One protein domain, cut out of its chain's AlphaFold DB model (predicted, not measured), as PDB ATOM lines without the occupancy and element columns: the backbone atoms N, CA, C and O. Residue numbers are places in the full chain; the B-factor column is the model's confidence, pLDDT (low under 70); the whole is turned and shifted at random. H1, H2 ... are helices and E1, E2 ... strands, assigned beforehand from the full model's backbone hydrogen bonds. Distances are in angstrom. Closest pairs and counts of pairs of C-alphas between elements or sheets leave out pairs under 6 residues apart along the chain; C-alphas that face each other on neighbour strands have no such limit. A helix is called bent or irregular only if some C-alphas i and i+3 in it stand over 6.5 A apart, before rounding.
ATOM      1  N   ARG A   3      38.612 -47.273 -22.342       87.44
ATOM      2  CA  ARG A   3      37.287 -47.883 -22.470       87.44
ATOM      3  C   ARG A   3      36.357 -46.924 -23.191       87.44
ATOM      4  O   ARG A   3      36.394 -45.729 -22.915       87.44
ATOM      5  N   ILE A   4      35.536 -47.468 -24.075       92.31
ATOM      6  CA  ILE A   4      34.491 -46.737 -24.788       92.31
ATOM      7  C   ILE A   4      33.145 -47.396 -24.526       92.31
ATOM      8  O   ILE A   4      33.083 -48.601 -24.271       92.31
ATOM      9  N   THR A   5      32.075 -46.617 -24.610       94.44
ATOM     10  CA  THR A   5      30.710 -47.142 -24.559       94.44
ATOM     11  C   THR A   5      30.032 -46.872 -25.892       94.44
ATOM     12  O   THR A   5      29.927 -45.717 -26.304       94.44
ATOM     13  N   ARG A   6      29.593 -47.938 -26.561       94.44
ATOM     14  CA  ARG A   6      28.887 -47.897 -27.845       94.44
ATOM     15  C   ARG A   6      27.667 -48.799 -27.748       94.44
ATOM     16  O   ARG A   6      27.777 -49.934 -27.292       94.44
ATOM     17  N   ASP A   7      26.515 -48.278 -28.150       92.44
ATOM     18  CA  ASP A   7      25.233 -48.984 -28.151       92.44
ATOM     19  C   ASP A   7      24.937 -49.736 -26.848       92.44
ATOM     20  O   ASP A   7      24.512 -50.887 -26.874       92.44
ATOM     21  N   GLY A   8      25.189 -49.110 -25.694       91.75
ATOM     22  CA  GLY A   8      24.924 -49.709 -24.382       91.75
ATOM     23  C   GLY A   8      25.954 -50.741 -23.912       91.75
ATOM     24  O   GLY A   8      25.844 -51.238 -22.794       91.75
ATOM     25  N   ARG A   9      26.977 -51.042 -24.719       94.50
ATOM     26  CA  ARG A   9      28.052 -51.985 -24.388       94.50
ATOM     27  C   ARG A   9      29.361 -51.261 -24.117       94.50
ATOM     28  O   ARG A   9      29.663 -50.241 -24.736       94.50
ATOM     29  N   GLN A  10      30.153 -51.805 -23.198       93.06
ATOM     30  CA  GLN A  10      31.497 -51.315 -22.922       93.06
ATOM     31  C   GLN A  10      32.524 -52.109 -23.729       93.06
ATOM     32  O   GLN A  10      32.490 -53.336 -23.761       93.06
ATOM     33  N   TYR A  11      33.469 -51.405 -24.342       92.81
ATOM     34  CA  TYR A  11      34.583 -51.996 -25.073       92.81
ATOM     35  C   TYR A  11      35.904 -51.490 -24.514       92.81
ATOM     36  O   TYR A  11      36.025 -50.336 -24.101       92.81
ATOM     37  N   ARG A  12      36.910 -52.355 -24.529       89.50
ATOM     38  CA  ARG A  12      38.305 -52.028 -24.270       89.50
ATOM     39  C   ARG A  12      39.004 -51.767 -25.596       89.50
ATOM     40  O   ARG A  12      38.866 -52.556 -26.526       89.50
ATOM     41  N   VAL A  13      39.739 -50.664 -25.672       85.81
ATOM     42  CA  VAL A  13      40.496 -50.261 -26.862       85.81
ATOM     43  C   VAL A  13      41.983 -50.297 -26.528       85.81
ATOM     44  O   VAL A  13      42.477 -49.490 -25.729       85.81
ATOM     45  N   ASP A  14      42.682 -51.241 -27.151       76.94
ATOM     46  CA  ASP A  14      44.096 -51.535 -26.929       76.94
ATOM     47  C   ASP A  14      44.894 -51.130 -28.184       76.94
ATOM     48  O   ASP A  14      45.078 -51.913 -29.114       76.94
ATOM     49  N   GLY A  15      45.339 -49.868 -28.245       70.00
ATOM     50  CA  GLY A  15      46.140 -49.359 -29.367       70.00
ATOM     51  C   GLY A  15      45.385 -49.381 -30.703       70.00
ATOM     52  O   GLY A  15      44.260 -48.896 -30.773       70.00
ATOM     53  N   ALA A  16      46.015 -49.924 -31.750       66.56
ATOM     54  CA  ALA A  16      45.446 -50.023 -33.101       66.56
ATOM     55  C   ALA A  16      44.553 -51.265 -33.325       66.56
ATOM     56  O   ALA A  16      44.070 -51.482 -34.434       66.56
ATOM     57  N   GLY A  17      44.358 -52.104 -32.301       76.00
ATOM     58  CA  GLY A  17      43.512 -53.293 -32.393       76.00
ATOM     59  C   GLY A  17      42.014 -52.972 -32.419       76.00
ATOM     60  O   GLY A  17      41.577 -51.894 -32.007       76.00
ATOM     61  N   ALA A  18      41.207 -53.936 -32.870       85.69
ATOM     62  CA  ALA A  18      39.753 -53.828 -32.807       85.69
ATOM     63  C   ALA A  18      39.265 -53.755 -31.340       85.69
ATOM     64  O   ALA A  18      39.805 -54.469 -30.488       85.69
ATOM     65  N   PRO A  19      38.243 -52.936 -31.021       89.44
ATOM     66  CA  PRO A  19      37.683 -52.872 -29.676       89.44
ATOM     67  C   PRO A  19      37.151 -54.231 -29.210       89.44
ATOM     68  O   PRO A  19      36.379 -54.883 -29.912       89.44
ATOM     69  N   VAL A  20      37.515 -54.636 -27.996       90.81
ATOM     70  CA  VAL A  20      37.088 -55.907 -27.394       90.81
ATOM     71  C   VAL A  20      35.966 -55.639 -26.399       90.81
ATOM     72  O   VAL A  20      36.143 -54.837 -25.485       90.81
ATOM     73  N   SER A  21      34.814 -56.295 -26.556       91.81
ATOM     74  CA  SER A  21      33.686 -56.139 -25.623       91.81
ATOM     75  C   SER A  21      34.074 -56.584 -24.212       91.81
ATOM     76  O   SER A  21      34.760 -57.592 -24.035       91.81
ATOM     77  N   VAL A  22      33.617 -55.848 -23.202       89.31
ATOM     78  CA  VAL A  22      33.889 -56.122 -21.787       89.31
ATOM     79  C   VAL A  22      32.575 -56.147 -21.022       89.31
ATOM     80  O   VAL A  22      31.915 -55.120 -20.880       89.31
ATOM     81  N   GLY A  23      32.227 -57.318 -20.488       89.44
ATOM     82  CA  GLY A  23      30.998 -57.505 -19.721       89.44
ATOM     83  C   GLY A  23      29.719 -57.534 -20.575       89.44
ATOM     84  O   GLY A  23      29.794 -57.567 -21.807       89.44
ATOM     85  N   PRO A  24      28.548 -57.581 -19.913       92.25
ATOM     86  CA  PRO A  24      27.242 -57.630 -20.570       92.25
ATOM     87  C   PRO A  24      26.814 -56.265 -21.134       92.25
ATOM     88  O   PRO A  24      27.416 -55.229 -20.844       92.25
ATOM     89  N   ASP A  25      25.734 -56.256 -21.921       92.88
ATOM     90  CA  ASP A  25      25.046 -55.018 -22.301       92.88
ATOM     91  C   ASP A  25      24.451 -54.359 -21.052       92.88
ATOM     92  O   ASP A  25      23.737 -55.000 -20.276       92.88
ATOM     93  N   PHE A  26      24.731 -53.072 -20.842       92.62
ATOM     94  CA  PHE A  26      24.244 -52.365 -19.663       92.62
ATOM     95  C   PHE A  26      22.720 -52.272 -19.624       92.62
ATOM     96  O   PHE A  26      22.158 -52.261 -18.537       92.62
ATOM     97  N   ARG A  27      22.037 -52.231 -20.774       91.00
ATOM     98  CA  ARG A  27      20.566 -52.171 -20.818       91.00
ATOM     99  C   ARG A  27      19.937 -53.458 -20.319       91.00
ATOM    100  O   ARG A  27      18.892 -53.417 -19.687       91.00
ATOM    101  N   GLU A  28      20.575 -54.585 -20.610       91.81
ATOM    102  CA  GLU A  28      20.140 -55.892 -20.132       91.81
ATOM    103  C   GLU A  28      20.463 -56.039 -18.642       91.81
ATOM    104  O   GLU A  28      19.575 -56.286 -17.831       91.81
ATOM    105  N   ALA A  29      21.719 -55.782 -18.264       92.25
ATOM    106  CA  ALA A  29      22.192 -55.956 -16.894       92.25
ATOM    107  C   ALA A  29      21.530 -54.997 -15.888       92.25
ATOM    108  O   ALA A  29      21.353 -55.348 -14.723       92.25
ATOM    109  N   LEU A  30      21.175 -53.786 -16.324       91.62
ATOM    110  CA  LEU A  30      20.562 -52.745 -15.495       91.62
ATOM    111  C   LEU A  30      19.101 -52.470 -15.886       91.62
ATOM    112  O   LEU A  30      18.524 -51.475 -15.449       91.62
ATOM    113  N   GLY A  31      18.488 -53.360 -16.671       88.06
ATOM    114  CA  GLY A  31      17.102 -53.257 -17.134       88.06
ATOM    115  C   GLY A  31      16.065 -52.959 -16.039       88.06
ATOM    116  O   GLY A  31      15.186 -52.132 -16.289       88.06
ATOM    117  N   PRO A  32      16.173 -53.518 -14.811       94.12
ATOM    118  CA  PRO A  32      15.250 -53.203 -13.717       94.12
ATOM    119  C   PRO A  32      15.189 -51.720 -13.320       94.12
ATOM    120  O   PRO A  32      14.200 -51.294 -12.731       94.12
ATOM    121  N   LEU A  33      16.212 -50.917 -13.644       89.81
ATOM    122  CA  LEU A  33      16.200 -49.471 -13.393       89.81
ATOM    123  C   LEU A  33      15.282 -48.709 -14.367       89.81
ATOM    124  O   LEU A  33      14.869 -47.585 -14.073       89.81
ATOM    125  N   GLY A  34      14.951 -49.306 -15.518       90.19
ATOM    126  CA  GLY A  34      14.008 -48.771 -16.499       90.19
ATOM    127  C   GLY A  34      14.271 -47.297 -16.855       90.19
ATOM    128  O   GLY A  34      15.390 -46.957 -17.241       90.19
ATOM    129  N   PRO A  35      13.276 -46.398 -16.721       86.81
ATOM    130  CA  PRO A  35      13.407 -44.994 -17.119       86.81
ATOM    131  C   PRO A  35      14.372 -44.184 -16.238       86.81
ATOM    132  O   PRO A  35      14.747 -43.076 -16.616       86.81
ATOM    133  N   ALA A  36      14.781 -44.707 -15.077       89.50
ATOM    134  CA  ALA A  36      15.774 -44.060 -14.221       89.50
ATOM    135  C   ALA A  36      17.216 -44.264 -14.723       89.50
ATOM    136  O   ALA A  36      18.132 -43.593 -14.249       89.50
ATOM    137  N   LEU A  37      17.435 -45.170 -15.683       92.44
ATOM    138  CA  LEU A  37      18.744 -45.431 -16.267       92.44
ATOM    139  C   LEU A  37      18.956 -44.608 -17.537       92.44
ATOM    140  O   LEU A  37      18.239 -44.745 -18.524       92.44
ATOM    141  N   THR A  38      20.027 -43.820 -17.549       92.31
ATOM    142  CA  THR A  38      20.556 -43.211 -18.771       92.31
ATOM    143  C   THR A  38      21.950 -43.758 -19.035       92.31
ATOM    144  O   THR A  38      22.862 -43.543 -18.240       92.31
ATOM    145  N   ILE A  39      22.133 -44.442 -20.166       93.69
ATOM    146  CA  ILE A  39      23.455 -44.894 -20.610       93.69
ATOM    147  C   ILE A  39      24.024 -43.868 -21.584       93.69
ATOM    148  O   ILE A  39      23.428 -43.573 -22.619       93.69
ATOM    149  N   ILE A  40      25.199 -43.338 -21.255       94.06
ATOM    150  CA  ILE A  40      25.913 -42.390 -22.105       94.06
ATOM    151  C   ILE A  40      26.857 -43.177 -23.011       94.06
ATOM    152  O   ILE A  40      27.863 -43.721 -22.555       94.06
ATOM    153  N   ASN A  41      26.543 -43.223 -24.305       94.44
ATOM    154  CA  ASN A  41      27.487 -43.706 -25.304       94.44
ATOM    155  C   ASN A  41      28.536 -42.623 -25.559       94.44
ATOM    156  O   ASN A  41      28.204 -41.473 -25.848       94.44
ATOM    157  N   ALA A  42      29.804 -42.986 -25.430       94.88
ATOM    158  CA  ALA A  42      30.916 -42.100 -25.703       94.88
ATOM    159  C   ALA A  42      32.151 -42.919 -26.069       94.88
ATOM    160  O   ALA A  42      32.636 -43.744 -25.292       94.88
ATOM    161  N   GLU A  43      32.678 -42.646 -27.257       93.38
ATOM    162  CA  GLU A  43      33.931 -43.235 -27.735       93.38
ATOM    163  C   GLU A  43      35.121 -42.296 -27.609       93.38
ATOM    164  O   GLU A  43      36.273 -42.715 -27.684       93.38
ATOM    165  N   ARG A  44      34.832 -41.013 -27.405       91.56
ATOM    166  CA  ARG A  44      35.814 -39.954 -27.230       91.56
ATOM    167  C   ARG A  44      35.467 -39.136 -26.001       91.56
ATOM    168  O   ARG A  44      34.289 -38.970 -25.663       91.56
ATOM    169  N   GLN A  45      36.495 -38.597 -25.356       90.00
ATOM    170  CA  GLN A  45      36.332 -37.809 -24.139       90.00
ATOM    171  C   GLN A  45      35.524 -36.530 -24.398       90.00
ATOM    172  O   GLN A  45      34.760 -36.101 -23.537       90.00
ATOM    173  N   GLU A  46      35.637 -35.935 -25.587       92.75
ATOM    174  CA  GLU A  46      34.888 -34.736 -25.984       92.75
ATOM    175  C   GLU A  46      33.385 -35.021 -26.056       92.75
ATOM    176  O   GLU A  46      32.581 -34.242 -25.546       92.75
ATOM    177  N   THR A  47      33.006 -36.172 -26.623       94.69
ATOM    178  CA  THR A  47      31.610 -36.626 -26.673       94.69
ATOM    179  C   THR A  47      31.061 -36.845 -25.266       94.69
ATOM    180  O   THR A  47      29.967 -36.379 -24.951       94.69
ATOM    181  N   LEU A  48      31.842 -37.490 -24.389       94.75
ATOM    182  CA  LEU A  48      31.453 -37.689 -22.994       94.75
ATOM    183  C   LEU A  48      31.251 -36.352 -22.268       94.75
ATOM    184  O   LEU A  48      30.218 -36.155 -21.630       94.75
ATOM    185  N   ARG A  49      32.191 -35.408 -22.411       94.25
ATOM    186  CA  ARG A  49      32.091 -34.056 -21.836       94.25
ATOM    187  C   ARG A  49      30.837 -33.326 -22.306       94.25
ATOM    188  O   ARG A  49      30.137 -32.757 -21.476       94.25
ATOM    189  N   ALA A  50      30.523 -33.375 -23.599       94.31
ATOM    190  CA  ALA A  50      29.329 -32.733 -24.144       94.31
ATOM    191  C   ALA A  50      28.035 -33.326 -23.555       94.31
ATOM    192  O   ALA A  50      27.132 -32.585 -23.159       94.31
ATOM    193  N   HIS A  51      27.952 -34.656 -23.434       94.69
ATOM    194  CA  HIS A  51      26.804 -35.312 -22.806       94.69
ATOM    195  C   HIS A  51      26.665 -34.956 -21.325       94.69
ATOM    196  O   HIS A  51      25.567 -34.604 -20.892       94.69
ATOM    197  N   VAL A  52      27.765 -35.003 -20.569       94.44
ATOM    198  CA  VAL A  52      27.786 -34.650 -19.143       94.44
ATOM    199  C   VAL A  52      27.386 -33.191 -18.938       94.44
ATOM    200  O   VAL A  52      26.513 -32.920 -18.118       94.44
ATOM    201  N   ALA A  53      27.937 -32.259 -19.720       93.31
ATOM    202  CA  ALA A  53      27.594 -30.840 -19.635       93.31
ATOM    203  C   ALA A  53      26.092 -30.599 -19.853       93.31
ATOM    204  O   ALA A  53      25.461 -29.906 -19.061       93.31
ATOM    205  N   ARG A  54      25.493 -31.234 -20.871       93.31
ATOM    206  CA  ARG A  54      24.049 -31.127 -21.134       93.31
ATOM    207  C   ARG A  54      23.206 -31.682 -19.985       93.31
ATOM    208  O   ARG A  54      22.215 -31.075 -19.602       93.31
ATOM    209  N   LEU A  55      23.589 -32.837 -19.445       92.75
ATOM    210  CA  LEU A  55      22.868 -33.488 -18.352       92.75
ATOM    211  C   LEU A  55      22.958 -32.695 -17.041       92.75
ATOM    212  O   LEU A  55      21.983 -32.656 -16.300       92.75
ATOM    213  N   ARG A  56      24.077 -32.007 -16.783       91.75
ATOM    214  CA  ARG A  56      24.227 -31.120 -15.616       91.75
ATOM    215  C   ARG A  56      23.321 -29.886 -15.654       91.75
ATOM    216  O   ARG A  56      23.065 -29.315 -14.604       91.75
ATOM    217  N   LEU A  57      22.840 -29.487 -16.832       91.50
ATOM    218  CA  LEU A  57      21.889 -28.380 -16.995       91.50
ATOM    219  C   LEU A  57      20.422 -28.832 -16.909       91.50
ATOM    220  O   LEU A  57      19.520 -27.999 -16.913       91.50
ATOM    221  N   ALA A  58      20.162 -30.142 -16.873       90.25
ATOM    222  CA  ALA A  58      18.804 -30.658 -16.788       90.25
ATOM    223  C   ALA A  58      18.241 -30.495 -15.360       90.25
ATOM    224  O   ALA A  58      18.990 -30.647 -14.395       90.25
ATOM    225  N   PRO A  59      16.917 -30.311 -15.190       89.00
ATOM    226  CA  PRO A  59      16.295 -30.186 -13.865       89.00
ATOM    227  C   PRO A  59      16.576 -31.357 -12.908       89.00
ATOM    228  O   PRO A  59      16.531 -31.199 -11.694       89.00
ATOM    229  N   ALA A  60      16.872 -32.545 -13.443       86.50
ATOM    230  CA  ALA A  60      17.172 -33.742 -12.660       86.50
ATOM    231  C   ALA A  60      18.649 -33.866 -12.227       86.50
ATOM    232  O   ALA A  60      19.006 -34.852 -11.579       86.50
ATOM    233  N   ALA A  61      19.518 -32.907 -12.573       86.00
ATOM    234  CA  ALA A  61      20.962 -32.999 -12.345       86.00
ATOM    235  C   ALA A  61      21.329 -33.246 -10.870       86.00
ATOM    236  O   ALA A  61      22.163 -34.103 -10.585       86.00
ATOM    237  N   GLU A  62      20.660 -32.566  -9.936       86.50
ATOM    238  CA  GLU A  62      20.912 -32.694  -8.489       86.50
ATOM    239  C   GLU A  62      20.511 -34.063  -7.918       86.50
ATOM    240  O   GLU A  62      20.989 -34.470  -6.863       86.50
ATOM    241  N   ARG A  63      19.653 -34.800  -8.628       89.44
ATOM    242  CA  ARG A  63      19.165 -36.133  -8.236       89.44
ATOM    243  C   ARG A  63      19.819 -37.255  -9.042       89.44
ATOM    244  O   ARG A  63      19.375 -38.399  -8.975       89.44
ATOM    245  N   THR A  64      20.842 -36.933  -9.833       92.62
ATOM    246  CA  THR A  64      21.514 -37.889 -10.714       92.62
ATOM    247  C   THR A  64      22.671 -38.568  -9.987       92.62
ATOM    248  O   THR A  64      23.636 -37.915  -9.592       92.62
ATOM    249  N   LEU A  65      22.611 -39.898  -9.867       93.00
ATOM    250  CA  LEU A  65      23.757 -40.708  -9.461       93.00
ATOM    251  C   LEU A  65      24.645 -40.984 -10.680       93.00
ATOM    252  O   LEU A  65      24.262 -41.706 -11.599       93.00
ATOM    253  N   TRP A  66      25.846 -40.417 -10.673       94.38
ATOM    254  CA  TRP A  66      26.828 -40.609 -11.734       94.38
ATOM    255  C   TRP A  66      27.645 -41.878 -11.493       94.38
ATOM    256  O   TRP A  66      28.305 -42.008 -10.466       94.38
ATOM    257  N   VAL A  67      27.635 -42.801 -12.457       93.12
ATOM    258  CA  VAL A  67      28.385 -44.064 -12.379       93.12
ATOM    259  C   VAL A  67      29.313 -44.183 -13.579       93.12
ATOM    260  O   VAL A  67      28.874 -44.173 -14.728       93.12
ATOM    261  N   GLY A  68      30.613 -44.301 -13.322       90.69
ATOM    262  CA  GLY A  68      31.615 -44.413 -14.376       90.69
ATOM    263  C   GLY A  68      33.039 -44.478 -13.839       90.69
ATOM    264  O   GLY A  68      33.277 -44.440 -12.636       90.69
ATOM    265  N   THR A  69      33.996 -44.602 -14.756       85.81
ATOM    266  CA  THR A  69      35.434 -44.622 -14.451       85.81
ATOM    267  C   THR A  69      36.039 -43.213 -14.567       85.81
ATOM    268  O   THR A  69      35.315 -42.225 -14.697       85.81
ATOM    269  N   GLY A  70      37.374 -43.105 -14.577       84.06
ATOM    270  CA  GLY A  70      38.092 -41.826 -14.651       84.06
ATOM    271  C   GLY A  70      37.682 -40.908 -15.813       84.06
ATOM    272  O   GLY A  70      37.719 -39.694 -15.659       84.06
ATOM    273  N   GLY A  71      37.207 -41.452 -16.942       88.50
ATOM    274  CA  GLY A  71      36.681 -40.633 -18.043       88.50
ATOM    275  C   GLY A  71      35.454 -39.807 -17.638       88.50
ATOM    276  O   GLY A  71      35.372 -38.622 -17.964       88.50
ATOM    277  N   LEU A  72      34.529 -40.396 -16.870       92.38
ATOM    278  CA  LEU A  72      33.362 -39.678 -16.352       92.38
ATOM    279  C   LEU A  72      33.771 -38.676 -15.270       92.38
ATOM    280  O   LEU A  72      33.318 -37.536 -15.308       92.38
ATOM    281  N   ALA A  73      34.669 -39.072 -14.363       89.12
ATOM    282  CA  ALA A  73      35.202 -38.169 -13.343       89.12
ATOM    283  C   ALA A  73      35.832 -36.917 -13.979       89.12
ATOM    284  O   ALA A  73      35.493 -35.801 -13.602       89.12
ATOM    285  N   ALA A  74      36.651 -37.085 -15.023       87.06
ATOM    286  CA  ALA A  74      37.243 -35.974 -15.765       87.06
ATOM    287  C   ALA A  74      36.197 -35.112 -16.498       87.06
ATOM    288  O   ALA A  74      36.365 -33.902 -16.621       87.06
ATOM    289  N   ALA A  75      35.112 -35.710 -16.997       91.62
ATOM    290  CA  ALA A  75      34.024 -34.956 -17.619       91.62
ATOM    291  C   ALA A  75      33.205 -34.144 -16.599       91.62
ATOM    292  O   ALA A  75      32.717 -33.068 -16.936       91.62
ATOM    293  N   LEU A  76      33.077 -34.640 -15.365       91.38
ATOM    294  CA  LEU A  76      32.395 -33.954 -14.264       91.38
ATOM    295  C   LEU A  76      33.254 -32.845 -13.645       91.38
ATOM    296  O   LEU A  76      32.734 -31.762 -13.377       91.38
ATOM    297  N   ALA A  77      34.550 -33.105 -13.446       86.00
ATOM    298  CA  ALA A  77      35.500 -32.171 -12.842       86.00
ATOM    299  C   ALA A  77      35.815 -30.966 -13.745       86.00
ATOM    300  O   ALA A  77      36.109 -29.882 -13.250       86.00
ATOM    301  N   GLY A  78      35.717 -31.132 -15.069       81.06
ATOM    302  CA  GLY A  78      35.975 -30.063 -16.032       81.06
ATOM    303  C   GLY A  78      37.446 -29.987 -16.448       81.06
ATOM    304  O   GLY A  78      37.991 -30.951 -16.992       81.06
TER     305      GLY A  78
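Overview. This is residues 3 to 78 of the 227 residues of the protein "NBD_C domain-containing protein" of Shinella sp. 65-6 (UniProt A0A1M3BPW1). A flat triangle has the strand hairpin E1 and E2, the short helices H1 and H2, and the steeply tilted helices H3 and H4 at its corners; residues 37 to 44 run through the middle. The printed part has 76 residues with two strands, then four helices, in a mixed class; the sheet, E1 - E2, is antiparallel. It is compact, with a radius of gyration of the C-alphas of 13.1 A and spans of 40 by 31 by 16 A.

Along the chain. E1, residues 3 to 6, begins at C-alpha 3 (37.287, -47.883, -22.470) and spans 10.0 A; E2, residues 9 to 13, 12.8 A. H1 is residues 26 to 29, 5.0 A; H2, 31 to 36, 9.7 A; H3, 45 to 56, 16.2 A. H4, 70 to 77, 10.2 A, ends at C-alpha 77 (35.500, -32.171, -12.842).

Arrangement. In the hairpin, N 4 and O 11 are within hydrogen-bond range, 2.9 A. H1 and H2 meet only through their link. H2 is irregular, with C-alphas 32 and 35 9.1 A apart. H3 and H4 touch, the same way at a steep tilt of 47 degrees, closest at the C-alphas of Arg 49 and Ala 75, 4.7 A. Every O i to N i+4 pair is within range in H3 and H4; H2 has 0 of 2, and 2 of 3 O i to N i+3; H1 is too short for an i+4 pair.

Size, cuts and confidence. The farthest C-alphas, Gly 17 and Pro 59, are 40.2 A apart. The printed part has no cut; links E2 to H1 and H3 to H4 are long. Residue 16 is under 70 pLDDT.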